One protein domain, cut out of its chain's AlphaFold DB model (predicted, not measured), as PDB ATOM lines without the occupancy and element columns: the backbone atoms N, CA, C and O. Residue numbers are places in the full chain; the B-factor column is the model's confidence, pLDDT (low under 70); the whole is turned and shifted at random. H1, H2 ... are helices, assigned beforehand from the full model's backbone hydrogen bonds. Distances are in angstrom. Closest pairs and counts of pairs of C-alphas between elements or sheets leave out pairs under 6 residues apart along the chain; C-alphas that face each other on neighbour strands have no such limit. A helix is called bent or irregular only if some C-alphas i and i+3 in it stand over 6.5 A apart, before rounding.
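This is residues 2 to 45 and 124 to 199 of the 413 residues of an uncharacterized protein of Shewanella atlantica (UniProt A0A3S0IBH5). Three long helices make a slender up-and-down bundle: H2 and H3 form a helical hairpin opened as a narrow V, and H1 runs along both of its arms. Opposite ends of the bundle stick out, residues 2 to 8 of H1 at one and residues 183 to 199, mostly of H3, at the other. The printed part has 120 residues, with three named helices in the order H1, H2, H3 and no named strand, and its class is all helix. It is extended, with a radius of gyration of the C-alphas of 20.9 A, and spans 81 by 31 by 17 A, only just a rod.

H1, residues 2 to 42, and H2, residues 125 to 152, touch, with their closest C-alphas, those of Phe 19 and Ala 146, 5.0 A apart. They run opposite ways at a shallow tilt of 20 degrees. H1 also touches H3, residues 154 to 196; their closest C-alphas are those of Ala 27 and Leu 171, 4.6 A apart. These two run the same way at a shallow tilt of 23 degrees. H2 and H3 are a hairpin joined by a tight link of 1 residue and run opposite ways at a shallow tilt of 29 degrees. They touch through residues 147 to 151 of H2 and 156 to 160 of H3 alone, with the C-alphas of Thr 150 and Ala 156 closest at 5.4 A. Of the O i to N i+4 pairs, 36 of 37 are within hydrogen-bond range in H1, 20 of 24 in H2 and 34 of 39 in H3.

H1 begins with C-alpha 2 at (4.048, 56.972, -15.418) and is 60.8 A long from first to last C-alpha. H2 begins with C-alpha 125 at (-30.417, 10.034, -12.812) and is 42.3 A long. It is neither bent nor irregular, but only just: C-alphas 128 and 131 are 6.3 A apart. H3, the longest helix with 43 residues, is 63.5 A long and ends with C-alpha 196 at (-9.275, -19.062, -12.285). It is irregular, with C-alphas 158 and 161 at 7.8 A, and has a kink of 50 degrees near residue 161.

The two C-alphas farthest apart, those of Lys 2 and Trp 199, are 81.3 A from each other. Without the stretches that stand free, the body has 96 residues and spans 55 by 26 by 15 A. Residues 46 to 123 are not printed; the link from H1 to H2 runs across this cut, where C-alphas 45 and 124 are 11.6 A apart. The mean pLDDT of the printed part is 84.1, and the model's confidence is under 70 at residues 2 to 6 and 154 to 156.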
ATOM      1  N   LYS A   2       3.498  58.199 -14.774       51.69
ATOM      2  CA  LYS A   2       4.048  56.972 -15.418       51.69
ATOM      3  C   LYS A   2       4.052  55.718 -14.516       51.69
ATOM      4  O   LYS A   2       3.884  54.611 -15.018       51.69
ATOM      5  N   ASN A   3       4.202  55.897 -13.200       57.22
ATOM      6  CA  ASN A   3       4.359  54.800 -12.237       57.22
ATOM      7  C   ASN A   3       3.050  54.022 -11.971       57.22
ATOM      8  O   ASN A   3       3.080  52.806 -11.790       57.22
ATOM      9  N   ASP A   4       1.895  54.694 -12.036       59.72
ATOM     10  CA  ASP A   4       0.587  54.064 -11.803       59.72
ATOM     11  C   ASP A   4       0.137  53.206 -12.992       59.72
ATOM     12  O   ASP A   4      -0.388  52.114 -12.793       59.72
ATOM     13  N   SER A   5       0.456  53.613 -14.229       61.53
ATOM     14  CA  SER A   5       0.117  52.823 -15.427       61.53
ATOM     15  C   SER A   5       0.862  51.481 -15.498       61.53
ATOM     16  O   SER A   5       0.303  50.480 -15.946       61.53
ATOM     17  N   ASN A   6       2.105  51.425 -15.002       65.62
ATOM     18  CA  ASN A   6       2.884  50.186 -14.943       65.62
ATOM     19  C   ASN A   6       2.390  49.256 -13.827       65.62
ATOM     20  O   ASN A   6       2.309  48.046 -14.040       65.62
ATOM     21  N   LYS A   7       2.002  49.807 -12.666       70.44
ATOM     22  CA  LYS A   7       1.363  49.030 -11.591       70.44
ATOM     23  C   LYS A   7       0.025  48.445 -12.045       70.44
ATOM     24  O   LYS A   7      -0.218  47.262 -11.825       70.44
ATOM     25  N   GLN A   8      -0.795  49.231 -12.737       72.19
ATOM     26  CA  GLN A   8      -2.102  48.799 -13.234       72.19
ATOM     27  C   GLN A   8      -1.982  47.669 -14.272       72.19
ATOM     28  O   GLN A   8      -2.622  46.629 -14.122       72.19
ATOM     29  N   ARG A   9      -1.055  47.782 -15.236       71.75
ATOM     30  CA  ARG A   9      -0.759  46.711 -16.213       71.75
ATOM     31  C   ARG A   9      -0.254  45.416 -15.566       71.75
ATOM     32  O   ARG A   9      -0.569  44.319 -16.039       71.75
ATOM     33  N   LEU A  10       0.535  45.524 -14.494       75.62
ATOM     34  CA  LEU A  10       1.027  44.369 -13.738       75.62
ATOM     35  C   LEU A  10      -0.120  43.652 -13.007       75.62
ATOM     36  O   LEU A  10      -0.188  42.422 -13.030       75.62
ATOM     37  N   VAL A  11      -1.032  44.413 -12.393       80.56
ATOM     38  CA  VAL A  11      -2.214  43.887 -11.689       80.56
ATOM     39  C   VAL A  11      -3.163  43.186 -12.660       80.56
ATOM     40  O   VAL A  11      -3.529  42.039 -12.418       80.56
ATOM     41  N   GLU A  12      -3.487  43.809 -13.795       78.12
ATOM     42  CA  GLU A  12      -4.341  43.213 -14.837       78.12
ATOM     43  C   GLU A  12      -3.764  41.899 -15.375       78.12
ATOM     44  O   GLU A  12      -4.480  40.916 -15.571       78.12
ATOM     45  N   THR A  13      -2.445  41.854 -15.563       78.38
ATOM     46  CA  THR A  13      -1.752  40.650 -16.025       78.38
ATOM     47  C   THR A  13      -1.809  39.540 -14.973       78.38
ATOM     48  O   THR A  13      -2.163  38.411 -15.307       78.38
ATOM     49  N   ARG A  14      -1.540  39.844 -13.695       84.38
ATOM     50  CA  ARG A  14      -1.641  38.870 -12.588       84.38
ATOM     51  C   ARG A  14      -3.060  38.329 -12.415       84.38
ATOM     52  O   ARG A  14      -3.228  37.123 -12.273       84.38
ATOM     53  N   LEU A  15      -4.067  39.202 -12.475       85.50
ATOM     54  CA  LEU A  15      -5.475  38.809 -12.402       85.50
ATOM     55  C   LEU A  15      -5.863  37.905 -13.578       85.50
ATOM     56  O   LEU A  15      -6.522  36.892 -13.370       85.50
ATOM     57  N   SER A  16      -5.404  38.212 -14.795       85.25
ATOM     58  CA  SER A  16      -5.642  37.354 -15.961       85.25
ATOM     59  C   SER A  16      -5.054  35.950 -15.772       85.25
ATOM     60  O   SER A  16      -5.772  34.970 -15.968       85.25
ATOM     61  N   TYR A  17      -3.794  35.830 -15.332       86.81
ATOM     62  CA  TYR A  17      -3.177  34.526 -15.052       86.81
ATOM     63  C   TYR A  17      -3.908  33.757 -13.943       86.81
ATOM     64  O   TYR A  17      -4.145  32.559 -14.093       86.81
ATOM     65  N   LEU A  18      -4.307  34.437 -12.862       90.19
ATOM     66  CA  LEU A  18      -5.055  33.832 -11.758       90.19
ATOM     67  C   LEU A  18      -6.389  33.248 -12.238       90.19
ATOM     68  O   LEU A  18      -6.698  32.096 -11.946       90.19
ATOM     69  N   PHE A  19      -7.166  34.008 -13.013       90.25
ATOM     70  CA  PHE A  19      -8.451  33.532 -13.528       90.25
ATOM     71  C   PHE A  19      -8.296  32.390 -14.538       90.25
ATOM     72  O   PHE A  19      -9.121  31.476 -14.543       90.25
ATOM     73  N   TRP A  20      -7.231  32.372 -15.346       92.12
ATOM     74  CA  TRP A  20      -6.922  31.213 -16.190       92.12
ATOM     75  C   TRP A  20      -6.553  29.971 -15.374       92.12
ATOM     76  O   TRP A  20      -7.011  28.883 -15.714       92.12
ATOM     77  N   ALA A  21      -5.804  30.120 -14.277       90.50
ATOM     78  CA  ALA A  21      -5.508  29.015 -13.366       90.50
ATOM     79  C   ALA A  21      -6.780  28.476 -12.684       90.50
ATOM     80  O   ALA A  21      -6.993  27.265 -12.660       90.50
ATOM     81  N   ILE A  22      -7.668  29.361 -12.213       93.38
ATOM     82  CA  ILE A  22      -8.980  28.983 -11.657       93.38
ATOM     83  C   ILE A  22      -9.811  28.237 -12.705       93.38
ATOM     84  O   ILE A  22     -10.387  27.193 -12.412       93.38
ATOM     85  N   THR A  23      -9.844  28.738 -13.940       93.31
ATOM     86  CA  THR A  23     -10.584  28.110 -15.045       93.31
ATOM     87  C   THR A  23     -10.039  26.715 -15.361       93.31
ATOM     88  O   THR A  23     -10.815  25.781 -15.536       93.31
ATOM     89  N   ALA A  24      -8.715  26.549 -15.395       91.75
ATOM     90  CA  ALA A  24      -8.071  25.255 -15.610       91.75
ATOM     91  C   ALA A  24      -8.398  24.251 -14.489       91.75
ATOM     92  O   ALA A  24      -8.716  23.098 -14.771       91.75
ATOM     93  N   LEU A  25      -8.392  24.697 -13.230       93.62
ATOM     94  CA  LEU A  25      -8.748  23.857 -12.085       93.62
ATOM     95  C   LEU A  25     -10.231  23.457 -12.108       93.62
ATOM     96  O   LEU A  25     -10.556  22.292 -11.892       93.62
ATOM     97  N   LEU A  26     -11.130  24.389 -12.438       94.12
ATOM     98  CA  LEU A  26     -12.554  24.092 -12.619       94.12
ATOM     99  C   LEU A  26     -12.789  23.108 -13.771       94.12
ATOM    100  O   LEU A  26     -13.645  22.237 -13.648       94.12
ATOM    101  N   ALA A  27     -12.026  23.205 -14.861       93.38
ATOM    102  CA  ALA A  27     -12.123  22.273 -15.983       93.38
ATOM    103  C   ALA A  27     -11.747  20.846 -15.572       93.38
ATOM    104  O   ALA A  27     -12.467  19.912 -15.914       93.38
ATOM    105  N   LEU A  28     -10.693  20.688 -14.768       93.56
ATOM    106  CA  LEU A  28     -10.308  19.395 -14.199       93.56
ATOM    107  C   LEU A  28     -11.420  18.814 -13.316       93.56
ATOM    108  O   LEU A  28     -11.772  17.645 -13.458       93.56
ATOM    109  N   VAL A  29     -12.028  19.635 -12.454       91.88
ATOM    110  CA  VAL A  29     -13.149  19.211 -11.597       91.88
ATOM    111  C   VAL A  29     -14.365  18.793 -12.427       91.88
ATOM    112  O   VAL A  29     -14.931  17.730 -12.185       91.88
ATOM    113  N   VAL A  30     -14.757  19.588 -13.428       92.69
ATOM    114  CA  VAL A  30     -15.892  19.273 -14.315       92.69
ATOM    115  C   VAL A  30     -15.638  17.980 -15.089       92.69
ATOM    116  O   VAL A  30     -16.518  17.122 -15.131       92.69
ATOM    117  N   GLY A  31     -14.439  17.819 -15.658       91.06
ATOM    118  CA  GLY A  31     -14.045  16.606 -16.374       91.06
ATOM    119  C   GLY A  31     -14.102  15.367 -15.481       91.06
ATOM    120  O   GLY A  31     -14.668  14.353 -15.880       91.06
ATOM    121  N   ALA A  32     -13.597  15.472 -14.247       90.06
ATOM    122  CA  ALA A  32     -13.631  14.392 -13.262       90.06
ATOM    123  C   ALA A  32     -15.063  14.019 -12.839       90.06
ATOM    124  O   ALA A  32     -15.398  12.838 -12.799       90.06
ATOM    125  N   ILE A  33     -15.927  15.003 -12.565       88.94
ATOM    126  CA  ILE A  33     -17.344  14.754 -12.247       88.94
ATOM    127  C   ILE A  33     -18.035  14.063 -13.429       88.94
ATOM    128  O   ILE A  33     -18.734  13.073 -13.234       88.94
ATOM    129  N   GLY A  34     -17.814  14.555 -14.652       88.38
ATOM    130  CA  GLY A  34     -18.433  14.014 -15.861       88.38
ATOM    131  C   GLY A  34     -18.096  12.542 -16.091       88.38
ATOM    132  O   GLY A  34     -19.007  11.727 -16.235       88.38
ATOM    133  N   ILE A  35     -16.808  12.185 -16.078       87.88
ATOM    134  CA  ILE A  35     -16.398  10.794 -16.318       87.88
ATOM    135  C   ILE A  35     -16.801   9.855 -15.179       87.88
ATOM    136  O   ILE A  35     -17.264   8.754 -15.453       87.88
ATOM    137  N   ASN A  36     -16.718  10.292 -13.918       84.75
ATOM    138  CA  ASN A  36     -17.149   9.471 -12.782       84.75
ATOM    139  C   ASN A  36     -18.649   9.162 -12.845       84.75
ATOM    140  O   ASN A  36     -19.059   8.041 -12.557       84.75
ATOM    141  N   ASN A  37     -19.463  10.138 -13.249       85.62
ATOM    142  CA  ASN A  37     -20.895   9.933 -13.440       85.62
ATOM    143  C   ASN A  37     -21.188   8.971 -14.596       85.62
ATOM    144  O   ASN A  37     -22.055   8.115 -14.458       85.62
ATOM    145  N   LEU A  38     -20.470   9.098 -15.718       84.75
ATOM    146  CA  LEU A  38     -20.616   8.187 -16.859       84.75
ATOM    147  C   LEU A  38     -20.252   6.751 -16.476       84.75
ATOM    148  O   LEU A  38     -21.056   5.853 -16.694       84.75
ATOM    149  N   LEU A  39     -19.094   6.552 -15.840       79.50
ATOM    150  CA  LEU A  39     -18.660   5.238 -15.363       79.50
ATOM    151  C   LEU A  39     -19.645   4.645 -14.359       79.50
ATOM    152  O   LEU A  39     -19.968   3.466 -14.444       79.50
ATOM    153  N   TYR A  40     -20.156   5.459 -13.431       81.00
ATOM    154  CA  TYR A  40     -21.174   4.995 -12.497       81.00
ATOM    155  C   TYR A  40     -22.420   4.497 -13.237       81.00
ATOM    156  O   TYR A  40     -22.915   3.419 -12.915       81.00
ATOM    157  N   ILE A  41     -22.922   5.267 -14.210       80.62
ATOM    158  CA  ILE A  41     -24.115   4.913 -14.992       80.62
ATOM    159  C   ILE A  41     -23.880   3.630 -15.794       80.62
ATOM    160  O   ILE A  41     -24.742   2.758 -15.766       80.62
ATOM    161  N   GLU A  42     -22.729   3.479 -16.455       80.06
ATOM    162  CA  GLU A  42     -22.391   2.250 -17.192       80.06
ATOM    163  C   GLU A  42     -22.291   1.018 -16.283       80.06
ATOM    164  O   GLU A  42     -22.651  -0.082 -16.689       80.06
ATOM    165  N   GLN A  43     -21.831   1.200 -15.044       76.62
ATOM    166  CA  GLN A  43     -21.724   0.135 -14.041       76.62
ATOM    167  C   GLN A  43     -23.021  -0.094 -13.248       76.62
ATOM    168  O   GLN A  43     -23.046  -0.935 -12.349       76.62
ATOM    169  N   SER A  44     -24.085   0.661 -13.524       82.50
ATOM    170  CA  SER A  44     -25.354   0.567 -12.800       82.50
ATOM    171  C   SER A  44     -26.414  -0.165 -13.598       82.50
ATOM    172  O   SER A  44     -26.524  -0.009 -14.811       82.50
ATOM    173  N   ILE A  45     -27.307  -0.848 -12.888       83.75
ATOM    174  CA  ILE A  45     -28.580  -1.284 -13.456       83.75
ATOM    175  C   ILE A  45     -29.628  -0.207 -13.199       83.75
ATOM    176  O   ILE A  45     -29.733   0.346 -12.101       83.75
ATOM    177  N   GLN A 124     -30.535   8.755  -8.086       76.12
ATOM    178  CA  GLN A 124     -31.427   9.148  -9.167       76.12
ATOM    179  C   GLN A 124     -30.639   9.757 -10.343       76.12
ATOM    180  O   GLN A 124     -29.713  10.541 -10.115       76.12
ATOM    181  N   PRO A 125     -31.072   9.525 -11.600       71.19
ATOM    182  CA  PRO A 125     -30.417  10.034 -12.812       71.19
ATOM    183  C   PRO A 125     -30.046  11.524 -12.773       71.19
ATOM    184  O   PRO A 125     -29.009  11.940 -13.285       71.19
ATOM    185  N   PHE A 126     -30.900  12.346 -12.161       73.69
ATOM    186  CA  PHE A 126     -30.729  13.794 -12.128       73.69
ATOM    187  C   PHE A 126     -29.613  14.264 -11.178       73.69
ATOM    188  O   PHE A 126     -28.993  15.295 -11.440       73.69
ATOM    189  N   HIS A 127     -29.320  13.525 -10.099       71.94
ATOM    190  CA  HIS A 127     -28.285  13.919  -9.136       71.94
ATOM    191  C   HIS A 127     -26.883  13.894  -9.758       71.94
ATOM    192  O   HIS A 127     -26.083  14.788  -9.473       71.94
ATOM    193  N   PHE A 128     -26.624  12.957 -10.678       71.00
ATOM    194  CA  PHE A 128     -25.382  12.915 -11.454       71.00
ATOM    195  C   PHE A 128     -25.178  14.211 -12.244       71.00
ATOM    196  O   PHE A 128     -24.156  14.890 -12.124       71.00
ATOM    197  N   TRP A 129     -26.186  14.610 -13.017       79.62
ATOM    198  CA  TRP A 129     -26.043  15.732 -13.939       79.62
ATOM    199  C   TRP A 129     -26.149  17.095 -13.270       79.62
ATOM    200  O   TRP A 129     -25.534  18.040 -13.755       79.62
ATOM    201  N   LEU A 130     -26.859  17.225 -12.147       83.56
ATOM    202  CA  LEU A 130     -26.994  18.510 -11.464       83.56
ATOM    203  C   LEU A 130     -25.634  19.088 -11.059       83.56
ATOM    204  O   LEU A 130     -25.350  20.247 -11.361       83.56
ATOM    205  N   LEU A 131     -24.789  18.289 -10.402       83.50
ATOM    206  CA  LEU A 131     -23.456  18.738  -9.990       83.50
ATOM    207  C   LEU A 131     -22.587  19.062 -11.204       83.50
ATOM    208  O   LEU A 131     -21.936  20.103 -11.223       83.50
ATOM    209  N   PHE A 132     -22.644  18.228 -12.244       87.06
ATOM    210  CA  PHE A 132     -21.936  18.481 -13.495       87.06
ATOM    211  C   PHE A 132     -22.358  19.813 -14.141       87.06
ATOM    212  O   PHE A 132     -21.503  20.613 -14.518       87.06
ATOM    213  N   ILE A 133     -23.664  20.092 -14.206       88.81
ATOM    214  CA  ILE A 133     -24.221  21.331 -14.767       88.81
ATOM    215  C   ILE A 133     -23.803  22.539 -13.925       88.81
ATOM    216  O   ILE A 133     -23.326  23.527 -14.481       88.81
ATOM    217  N   ILE A 134     -23.942  22.469 -12.596       89.62
ATOM    218  CA  ILE A 134     -23.541  23.554 -11.687       89.62
ATOM    219  C   ILE A 134     -22.051  23.864 -11.867       89.62
ATOM    220  O   ILE A 134     -21.678  25.019 -12.077       89.62
ATOM    221  N   SER A 135     -21.192  22.843 -11.851       89.00
ATOM    222  CA  SER A 135     -19.755  23.014 -12.071       89.00
ATOM    223  C   SER A 135     -19.445  23.561 -13.472       89.00
ATOM    224  O   SER A 135     -18.583  24.430 -13.608       89.00
ATOM    225  N   GLY A 136     -20.181  23.132 -14.501       92.94
ATOM    226  CA  GLY A 136     -20.068  23.647 -15.869       92.94
ATOM    227  C   GLY A 136     -20.441  25.128 -15.999       92.94
ATOM    228  O   GLY A 136     -19.775  25.873 -16.728       92.94
ATOM    229  N   LEU A 137     -21.444  25.594 -15.248       94.38
ATOM    230  CA  LEU A 137     -21.808  27.013 -15.178       94.38
ATOM    231  C   LEU A 137     -20.689  27.845 -14.538       94.38
ATOM    232  O   LEU A 137     -20.304  28.877 -15.093       94.38
ATOM    233  N   PHE A 138     -20.114  27.379 -13.424       93.69
ATOM    234  CA  PHE A 138     -18.973  28.048 -12.788       93.69
ATOM    235  C   PHE A 138     -17.743  28.091 -13.697       93.69
ATOM    236  O   PHE A 138     -17.094  29.135 -13.796       93.69
ATOM    237  N   LEU A 139     -17.444  26.996 -14.403       94.50
ATOM    238  CA  LEU A 139     -16.371  26.946 -15.395       94.50
ATOM    239  C   LEU A 139     -16.597  27.972 -16.513       94.50
ATOM    240  O   LEU A 139     -15.690  28.732 -16.846       94.50
ATOM    241  N   SER A 140     -17.814  28.028 -17.060       92.56
ATOM    242  CA  SER A 140     -18.177  28.963 -18.131       92.56
ATOM    243  C   SER A 140     -18.049  30.419 -17.678       92.56
ATOM    244  O   SER A 140     -17.506  31.254 -18.405       92.56
ATOM    245  N   PHE A 141     -18.488  30.721 -16.453       94.50
ATOM    246  CA  PHE A 141     -18.342  32.041 -15.849       94.50
ATOM    247  C   PHE A 141     -16.867  32.420 -15.654       94.50
ATOM    248  O   PHE A 141     -16.440  33.487 -16.098       94.50
ATOM    249  N   ALA A 142     -16.060  31.537 -15.059       92.12
ATOM    250  CA  ALA A 142     -14.631  31.779 -14.860       92.12
ATOM    251  C   ALA A 142     -13.896  31.985 -16.196       92.12
ATOM    252  O   ALA A 142     -13.125  32.937 -16.333       92.12
ATOM    253  N   PHE A 143     -14.206  31.164 -17.205       92.50
ATOM    254  CA  PHE A 143     -13.659  31.282 -18.556       92.50
ATOM    255  C   PHE A 143     -14.024  32.618 -19.217       92.50
ATOM    256  O   PHE A 143     -13.185  33.250 -19.874       92.50
ATOM    257  N   PHE A 144     -15.266  33.077 -19.035       92.94
ATOM    258  CA  PHE A 144     -15.726  34.371 -19.533       92.94
ATOM    259  C   PHE A 144     -14.943  35.528 -18.899       92.94
ATOM    260  O   PHE A 144     -14.390  36.361 -19.626       92.94
ATOM    261  N   ILE A 145     -14.807  35.542 -17.567       91.06
ATOM    262  CA  ILE A 145     -14.036  36.567 -16.846       91.06
ATOM    263  C   ILE A 145     -12.553  36.531 -17.246       91.06
ATOM    264  O   ILE A 145     -11.977  37.574 -17.563       91.06
ATOM    265  N   ALA A 146     -11.944  35.343 -17.326       88.31
ATOM    266  CA  ALA A 146     -10.561  35.174 -17.777       88.31
ATOM    267  C   ALA A 146     -10.357  35.751 -19.188       88.31
ATOM    268  O   ALA A 146      -9.391  36.477 -19.451       88.31
ATOM    269  N   THR A 147     -11.301  35.486 -20.093       87.06
ATOM    270  CA  THR A 147     -11.277  36.002 -21.465       87.06
ATOM    271  C   THR A 147     -11.411  37.521 -21.512       87.06
ATOM    272  O   THR A 147     -10.686  38.158 -22.281       87.06
ATOM    273  N   LEU A 148     -12.296  38.112 -20.702       87.19
ATOM    274  CA  LEU A 148     -12.448  39.566 -20.602       87.19
ATOM    275  C   LEU A 148     -11.159  40.230 -20.111       87.19
ATOM    276  O   LEU A 148     -10.630  41.101 -20.799       87.19
ATOM    277  N   LEU A 149     -10.589  39.763 -18.997       84.25
ATOM    278  CA  LEU A 149      -9.337  40.298 -18.443       84.25
ATOM    279  C   LEU A 149      -8.167  40.179 -19.434       84.25
ATOM    280  O   LEU A 149      -7.347  41.087 -19.564       84.25
ATOM    281  N   THR A 150      -8.131  39.096 -20.214       82.81
ATOM    282  CA  THR A 150      -7.114  38.881 -21.259       82.81
ATOM    283  C   THR A 150      -7.200  39.905 -22.393       82.81
ATOM    284  O   THR A 150      -6.186  40.212 -23.017       82.81
ATOM    285  N   ARG A 151      -8.387  40.459 -22.686       80.00
ATOM    286  CA  ARG A 151      -8.531  41.510 -23.712       80.00
ATOM    287  C   ARG A 151      -7.873  42.824 -23.288       80.00
ATOM    288  O   ARG A 151      -7.431  43.562 -24.165       80.00
ATOM    289  N   HIS A 152      -7.775  43.076 -21.983       77.12
ATOM    290  CA  HIS A 152      -7.170  44.283 -21.420       77.12
ATOM    291  C   HIS A 152      -5.642  44.170 -21.237       77.12
ATOM    292  O   HIS A 152      -4.948  45.180 -21.314       77.12
ATOM    293  N   SER A 153      -5.082  42.956 -21.128       74.00
ATOM    294  CA  SER A 153      -3.626  42.735 -21.039       74.00
ATOM    295  C   SER A 153      -3.004  42.320 -22.382       74.00
ATOM    296  O   SER A 153      -3.256  41.229 -22.896       74.00
ATOM    297  N   GLN A 154      -2.115  43.151 -22.943       67.88
ATOM    298  CA  GLN A 154      -1.424  42.836 -24.207       67.88
ATOM    299  C   GLN A 154      -0.529  41.586 -24.122       67.88
ATOM    300  O   GLN A 154      -0.465  40.815 -25.078       67.88
ATOM    301  N   ILE A 155       0.110  41.349 -22.971       66.50
ATOM    302  CA  ILE A 155       0.971  40.177 -22.744       66.50
ATOM    303  C   ILE A 155       0.124  38.897 -22.697       66.50
ATOM    304  O   ILE A 155       0.467  37.900 -23.333       66.50
ATOM    305  N   ALA A 156      -1.013  38.926 -21.996       68.00
ATOM    306  CA  ALA A 156      -1.915  37.778 -21.918       68.00
ATOM    307  C   ALA A 156      -2.609  37.499 -23.265       68.00
ATOM    308  O   ALA A 156      -2.808  36.339 -23.635       68.00
ATOM    309  N   LYS A 157      -2.915  38.544 -24.048       72.88
ATOM    310  CA  LYS A 157      -3.529  38.427 -25.381       72.88
ATOM    311  C   LYS A 157      -2.684  37.588 -26.344       72.88
ATOM    312  O   LYS A 157      -3.246  36.760 -27.059       72.88
ATOM    313  N   GLY A 158      -1.356  37.740 -26.312       75.44
ATOM    314  CA  GLY A 158      -0.425  36.941 -27.122       75.44
ATOM    315  C   GLY A 158      -0.409  35.447 -26.770       75.44
ATOM    316  O   GLY A 158      -0.109  34.619 -27.624       75.44
ATOM    317  N   ARG A 159      -0.795  35.085 -25.538       81.69
ATOM    318  CA  ARG A 159      -0.810  33.697 -25.034       81.69
ATOM    319  C   ARG A 159      -2.210  33.095 -24.902       81.69
ATOM    320  O   ARG A 159      -2.344  31.939 -24.519       81.69
ATOM    321  N   ARG A 160      -3.269  33.825 -25.277       82.25
ATOM    322  CA  ARG A 160      -4.670  33.391 -25.113       82.25
ATOM    323  C   ARG A 160      -4.946  31.987 -25.658       82.25
ATOM    324  O   ARG A 160      -5.627  31.211 -24.999       82.25
ATOM    325  N   ARG A 161      -4.421  31.656 -26.845       86.38
ATOM    326  CA  ARG A 161      -4.595  30.321 -27.445       86.38
ATOM    327  C   ARG A 161      -4.010  29.218 -26.559       86.38
ATOM    328  O   ARG A 161      -4.659  28.199 -26.375       86.38
ATOM    329  N   GLN A 162      -2.839  29.453 -25.965       87.62
ATOM    330  CA  GLN A 162      -2.195  28.499 -25.058       87.62
ATOM    331  C   GLN A 162      -3.041  28.273 -23.801       87.62
ATOM    332  O   GLN A 162      -3.206  27.130 -23.393       87.62
ATOM    333  N   PHE A 163      -3.641  29.324 -23.227       87.31
ATOM    334  CA  PHE A 163      -4.529  29.156 -22.072       87.31
ATOM    335  C   PHE A 163      -5.800  28.376 -22.410       87.31
ATOM    336  O   PHE A 163      -6.185  27.492 -21.653       87.31
ATOM    337  N   VAL A 164      -6.428  28.657 -23.557       89.62
ATOM    338  CA  VAL A 164      -7.614  27.910 -24.012       89.62
ATOM    339  C   VAL A 164      -7.278  26.432 -24.219       89.62
ATOM    340  O   VAL A 164      -8.011  25.575 -23.735       89.62
ATOM    341  N   TYR A 165      -6.153  26.125 -24.875       90.38
ATOM    342  CA  TYR A 165      -5.695  24.743 -25.016       90.38
ATOM    343  C   TYR A 165      -5.382  24.099 -23.664       90.38
ATOM    344  O   TYR A 165      -5.766  22.957 -23.446       90.38
ATOM    345  N   GLY A 166      -4.776  24.835 -22.729       88.44
ATOM    346  CA  GLY A 166      -4.543  24.357 -21.366       88.44
ATOM    347  C   GLY A 166      -5.837  23.973 -20.644       88.44
ATOM    348  O   GLY A 166      -5.906  22.907 -20.043       88.44
ATOM    349  N   VAL A 167      -6.889  24.789 -20.757       91.12
ATOM    350  CA  VAL A 167      -8.215  24.480 -20.190       91.12
ATOM    351  C   VAL A 167      -8.832  23.244 -20.848       91.12
ATOM    352  O   VAL A 167      -9.354  22.383 -20.144       91.12
ATOM    353  N   ALA A 168      -8.741  23.114 -22.176       91.88
ATOM    354  CA  ALA A 168      -9.246  21.939 -22.888       91.88
ATOM    355  C   ALA A 168      -8.514  20.651 -22.473       91.88
ATOM    356  O   ALA A 168      -9.157  19.637 -22.208       91.88
ATOM    357  N   VAL A 169      -7.183  20.702 -22.348       93.00
ATOM    358  CA  VAL A 169      -6.376  19.580 -21.843       93.00
ATOM    359  C   VAL A 169      -6.796  19.214 -20.423       93.00
ATOM    360  O   VAL A 169      -7.004  18.038 -20.151       93.00
ATOM    361  N   MET A 170      -6.991  20.193 -19.536       92.75
ATOM    362  CA  MET A 170      -7.429  19.931 -18.159       92.75
ATOM    363  C   MET A 170      -8.838  19.336 -18.076       92.75
ATOM    364  O   MET A 170      -9.101  18.552 -17.172       92.75
ATOM    365  N   LEU A 171      -9.725  19.656 -19.022       91.19
ATOM    366  CA  LEU A 171     -11.054  19.046 -19.114       91.19
ATOM    367  C   LEU A 171     -10.994  17.581 -19.578       91.19
ATOM    368  O   LEU A 171     -11.740  16.745 -19.075       91.19
ATOM    369  N   ILE A 172     -10.119  17.274 -20.542       91.88
ATOM    370  CA  ILE A 172      -9.987  15.939 -21.152       91.88
ATOM    371  C   ILE A 172      -9.128  15.000 -20.296       91.88
ATOM    372  O   ILE A 172      -9.370  13.795 -20.279       91.88
ATOM    373  N   LEU A 173      -8.138  15.530 -19.573       93.00
ATOM    374  CA  LEU A 173      -7.183  14.744 -18.791       93.00
ATOM    375  C   LEU A 173      -7.871  13.734 -17.850       93.00
ATOM    376  O   LEU A 173      -7.520  12.559 -17.939       93.00
ATOM    377  N   PRO A 174      -8.885  14.110 -17.039       91.38
ATOM    378  CA  PRO A 174      -9.619  13.154 -16.213       91.38
ATOM    379  C   PRO A 174     -10.289  12.031 -17.011       91.38
ATOM    380  O   PRO A 174     -10.363  10.907 -16.528       91.38
ATOM    381  N   VAL A 175     -10.783  12.315 -18.220       87.31
ATOM    382  CA  VAL A 175     -11.436  11.313 -19.076       87.31
ATOM    383  C   VAL A 175     -10.418  10.268 -19.518       87.31
ATOM    384  O   VAL A 175     -10.647   9.073 -19.357       87.31
ATOM    385  N   VAL A 176      -9.263  10.717 -20.015       89.25
ATOM    386  CA  VAL A 176      -8.188   9.828 -20.476       89.25
ATOM    387  C   VAL A 176      -7.635   8.994 -19.321       89.25
ATOM    388  O   VAL A 176      -7.471   7.787 -19.475       89.25
ATOM    389  N   THR A 177      -7.385   9.598 -18.155       88.69
ATOM    390  CA  THR A 177      -6.865   8.854 -16.998       88.69
ATOM    391  C   THR A 177      -7.853   7.801 -16.507       88.69
ATOM    392  O   THR A 177      -7.446   6.678 -16.236       88.69
ATOM    393  N   ASN A 178      -9.147   8.120 -16.440       84.00
ATOM    394  CA  ASN A 178     -10.167   7.154 -16.029       84.00
ATOM    395  C   ASN A 178     -10.357   6.025 -17.051       84.00
ATOM    396  O   ASN A 178     -10.485   4.875 -16.649       84.00
ATOM    397  N   LEU A 179     -10.305   6.316 -18.354       83.00
ATOM    398  CA  LEU A 179     -10.347   5.281 -19.394       83.00
ATOM    399  C   LEU A 179      -9.138   4.338 -19.327       83.00
ATOM    400  O   LEU A 179      -9.292   3.128 -19.495       83.00
ATOM    401  N   LEU A 180      -7.941   4.871 -19.061       86.06
ATOM    402  CA  LEU A 180      -6.740   4.056 -18.863       86.06
ATOM    403  C   LEU A 180      -6.876   3.151 -17.635       86.06
ATOM    404  O   LEU A 180      -6.607   1.956 -17.738       86.06
ATOM    405  N   LEU A 181      -7.344   3.699 -16.509       83.50
ATOM    406  CA  LEU A 181      -7.596   2.930 -15.287       83.50
ATOM    407  C   LEU A 181      -8.643   1.835 -15.516       83.50
ATOM    408  O   LEU A 181      -8.419   0.690 -15.131       83.50
ATOM    409  N   PHE A 182      -9.743   2.163 -16.195       79.44
ATOM    410  CA  PHE A 182     -10.782   1.201 -16.547       79.44
ATOM    411  C   PHE A 182     -10.223   0.080 -17.430       79.44
ATOM    412  O   PHE A 182     -10.398  -1.092 -17.118       79.44
ATOM    413  N   THR A 183      -9.459   0.420 -18.472       82.06
ATOM    414  CA  THR A 183      -8.826  -0.570 -19.364       82.06
ATOM    415  C   THR A 183      -7.858  -1.479 -18.605       82.06
ATOM    416  O   THR A 183      -7.828  -2.687 -18.838       82.06
ATOM    417  N   GLN A 184      -7.064  -0.914 -17.692       83.31
ATOM    418  CA  GLN A 184      -6.158  -1.684 -16.845       83.31
ATOM    419  C   GLN A 184      -6.931  -2.644 -15.936       83.31
ATOM    420  O   GLN A 184      -6.569  -3.814 -15.853       83.31
ATOM    421  N   GLN A 185      -8.022  -2.184 -15.320       81.69
ATOM    422  CA  GLN A 185      -8.900  -3.026 -14.509       81.69
ATOM    423  C   GLN A 185      -9.529  -4.156 -15.339       81.69
ATOM    424  O   GLN A 185      -9.542  -5.301 -14.898       81.69
ATOM    425  N   THR A 186      -9.999  -3.876 -16.558       78.94
ATOM    426  CA  THR A 186     -10.559  -4.906 -17.447       78.94
ATOM    427  C   THR A 186      -9.521  -5.961 -17.823       78.94
ATOM    428  O   THR A 186      -9.838  -7.147 -17.836       78.94
ATOM    429  N   ARG A 187      -8.276  -5.553 -18.101       83.94
ATOM    430  CA  ARG A 187      -7.182  -6.497 -18.373       83.94
ATOM    431  C   ARG A 187      -6.868  -7.364 -17.160       83.94
ATOM    432  O   ARG A 187      -6.788  -8.573 -17.312       83.94
ATOM    433  N   GLN A 188      -6.783  -6.767 -15.972       83.62
ATOM    434  CA  GLN A 188      -6.572  -7.510 -14.725       83.62
ATOM    435  C   GLN A 188      -7.673  -8.545 -14.479       83.62
ATOM    436  O   GLN A 188      -7.374  -9.676 -14.117       83.62
ATOM    437  N   LEU A 189      -8.939  -8.187 -14.721       83.62
ATOM    438  CA  LEU A 189     -10.058  -9.127 -14.618       83.62
ATOM    439  C   LEU A 189      -9.948 -10.265 -15.638       83.62
ATOM    440  O   LEU A 189     -10.212 -11.412 -15.294       83.62
ATOM    441  N   ALA A 190      -9.553  -9.973 -16.879       81.56
ATOM    442  CA  ALA A 190      -9.372 -10.999 -17.903       81.56
ATOM    443  C   ALA A 190      -8.224 -11.964 -17.557       81.56
ATOM    444  O   ALA A 190      -8.390 -13.177 -17.663       81.56
ATOM    445  N   GLU A 191      -7.090 -11.434 -17.099       85.19
ATOM    446  CA  GLU A 191      -5.950 -12.228 -16.626       85.19
ATOM    447  C   GLU A 191      -6.332 -13.083 -15.414       85.19
ATOM    448  O   GLU A 191      -6.004 -14.263 -15.357       85.19
ATOM    449  N   GLU A 192      -7.068 -12.526 -14.453       87.56
ATOM    450  CA  GLU A 192      -7.551 -13.287 -13.303       87.56
ATOM    451  C   GLU A 192      -8.497 -14.412 -13.711       87.56
ATOM    452  O   GLU A 192      -8.259 -15.542 -13.307       87.56
ATOM    453  N   ARG A 193      -9.484 -14.156 -14.579       84.56
ATOM    454  CA  ARG A 193     -10.375 -15.212 -15.086       84.56
ATOM    455  C   ARG A 193      -9.605 -16.328 -15.786       84.56
ATOM    456  O   ARG A 193      -9.914 -17.492 -15.576       84.56
ATOM    457  N   SER A 194      -8.571 -15.989 -16.559       85.00
ATOM    458  CA  SER A 194      -7.724 -17.013 -17.184       85.00
ATOM    459  C   SER A 194      -6.955 -17.855 -16.159       85.00
ATOM    460  O   SER A 194      -6.732 -19.040 -16.373       85.00
ATOM    461  N   ARG A 195      -6.587 -17.267 -15.013       85.94
ATOM    462  CA  ARG A 195      -5.955 -17.995 -13.906       85.94
ATOM    463  C   ARG A 195      -6.961 -18.814 -13.107       85.94
ATOM    464  O   ARG A 195      -6.621 -19.915 -12.688       85.94
ATOM    465  N   GLU A 196      -8.190 -18.328 -12.946       89.06
ATOM    466  CA  GLU A 196      -9.275 -19.062 -12.285       89.06
ATOM    467  C   GLU A 196      -9.570 -20.405 -12.950       89.06
ATOM    468  O   GLU A 196      -9.879 -21.369 -12.257       89.06
ATOM    469  N   GLU A 197      -9.425 -20.500 -14.274       85.56
ATOM    470  CA  GLU A 197      -9.575 -21.765 -15.008       85.56
ATOM    471  C   GLU A 197      -8.575 -22.844 -14.560       85.56
ATOM    472  O   GLU A 197      -8.832 -24.034 -14.736       85.56
ATOM    473  N   SER A 198      -7.443 -22.439 -13.979       86.75
ATOM    474  CA  SER A 198      -6.400 -23.337 -13.474       86.75
ATOM    475  C   SER A 198      -6.496 -23.624 -11.975       86.75
ATOM    476  O   SER A 198      -5.687 -24.391 -11.449       86.75
ATOM    477  N   TRP A 199      -7.455 -23.018 -11.267       93.06
ATOM    478  CA  TRP A 199      -7.617 -23.264  -9.838       93.06
ATOM    479  C   TRP A 199      -8.049 -24.714  -9.573       93.06
ATOM    480  O   TRP A 199      -8.800 -25.289 -10.366       93.06
TER     481      TRP A 199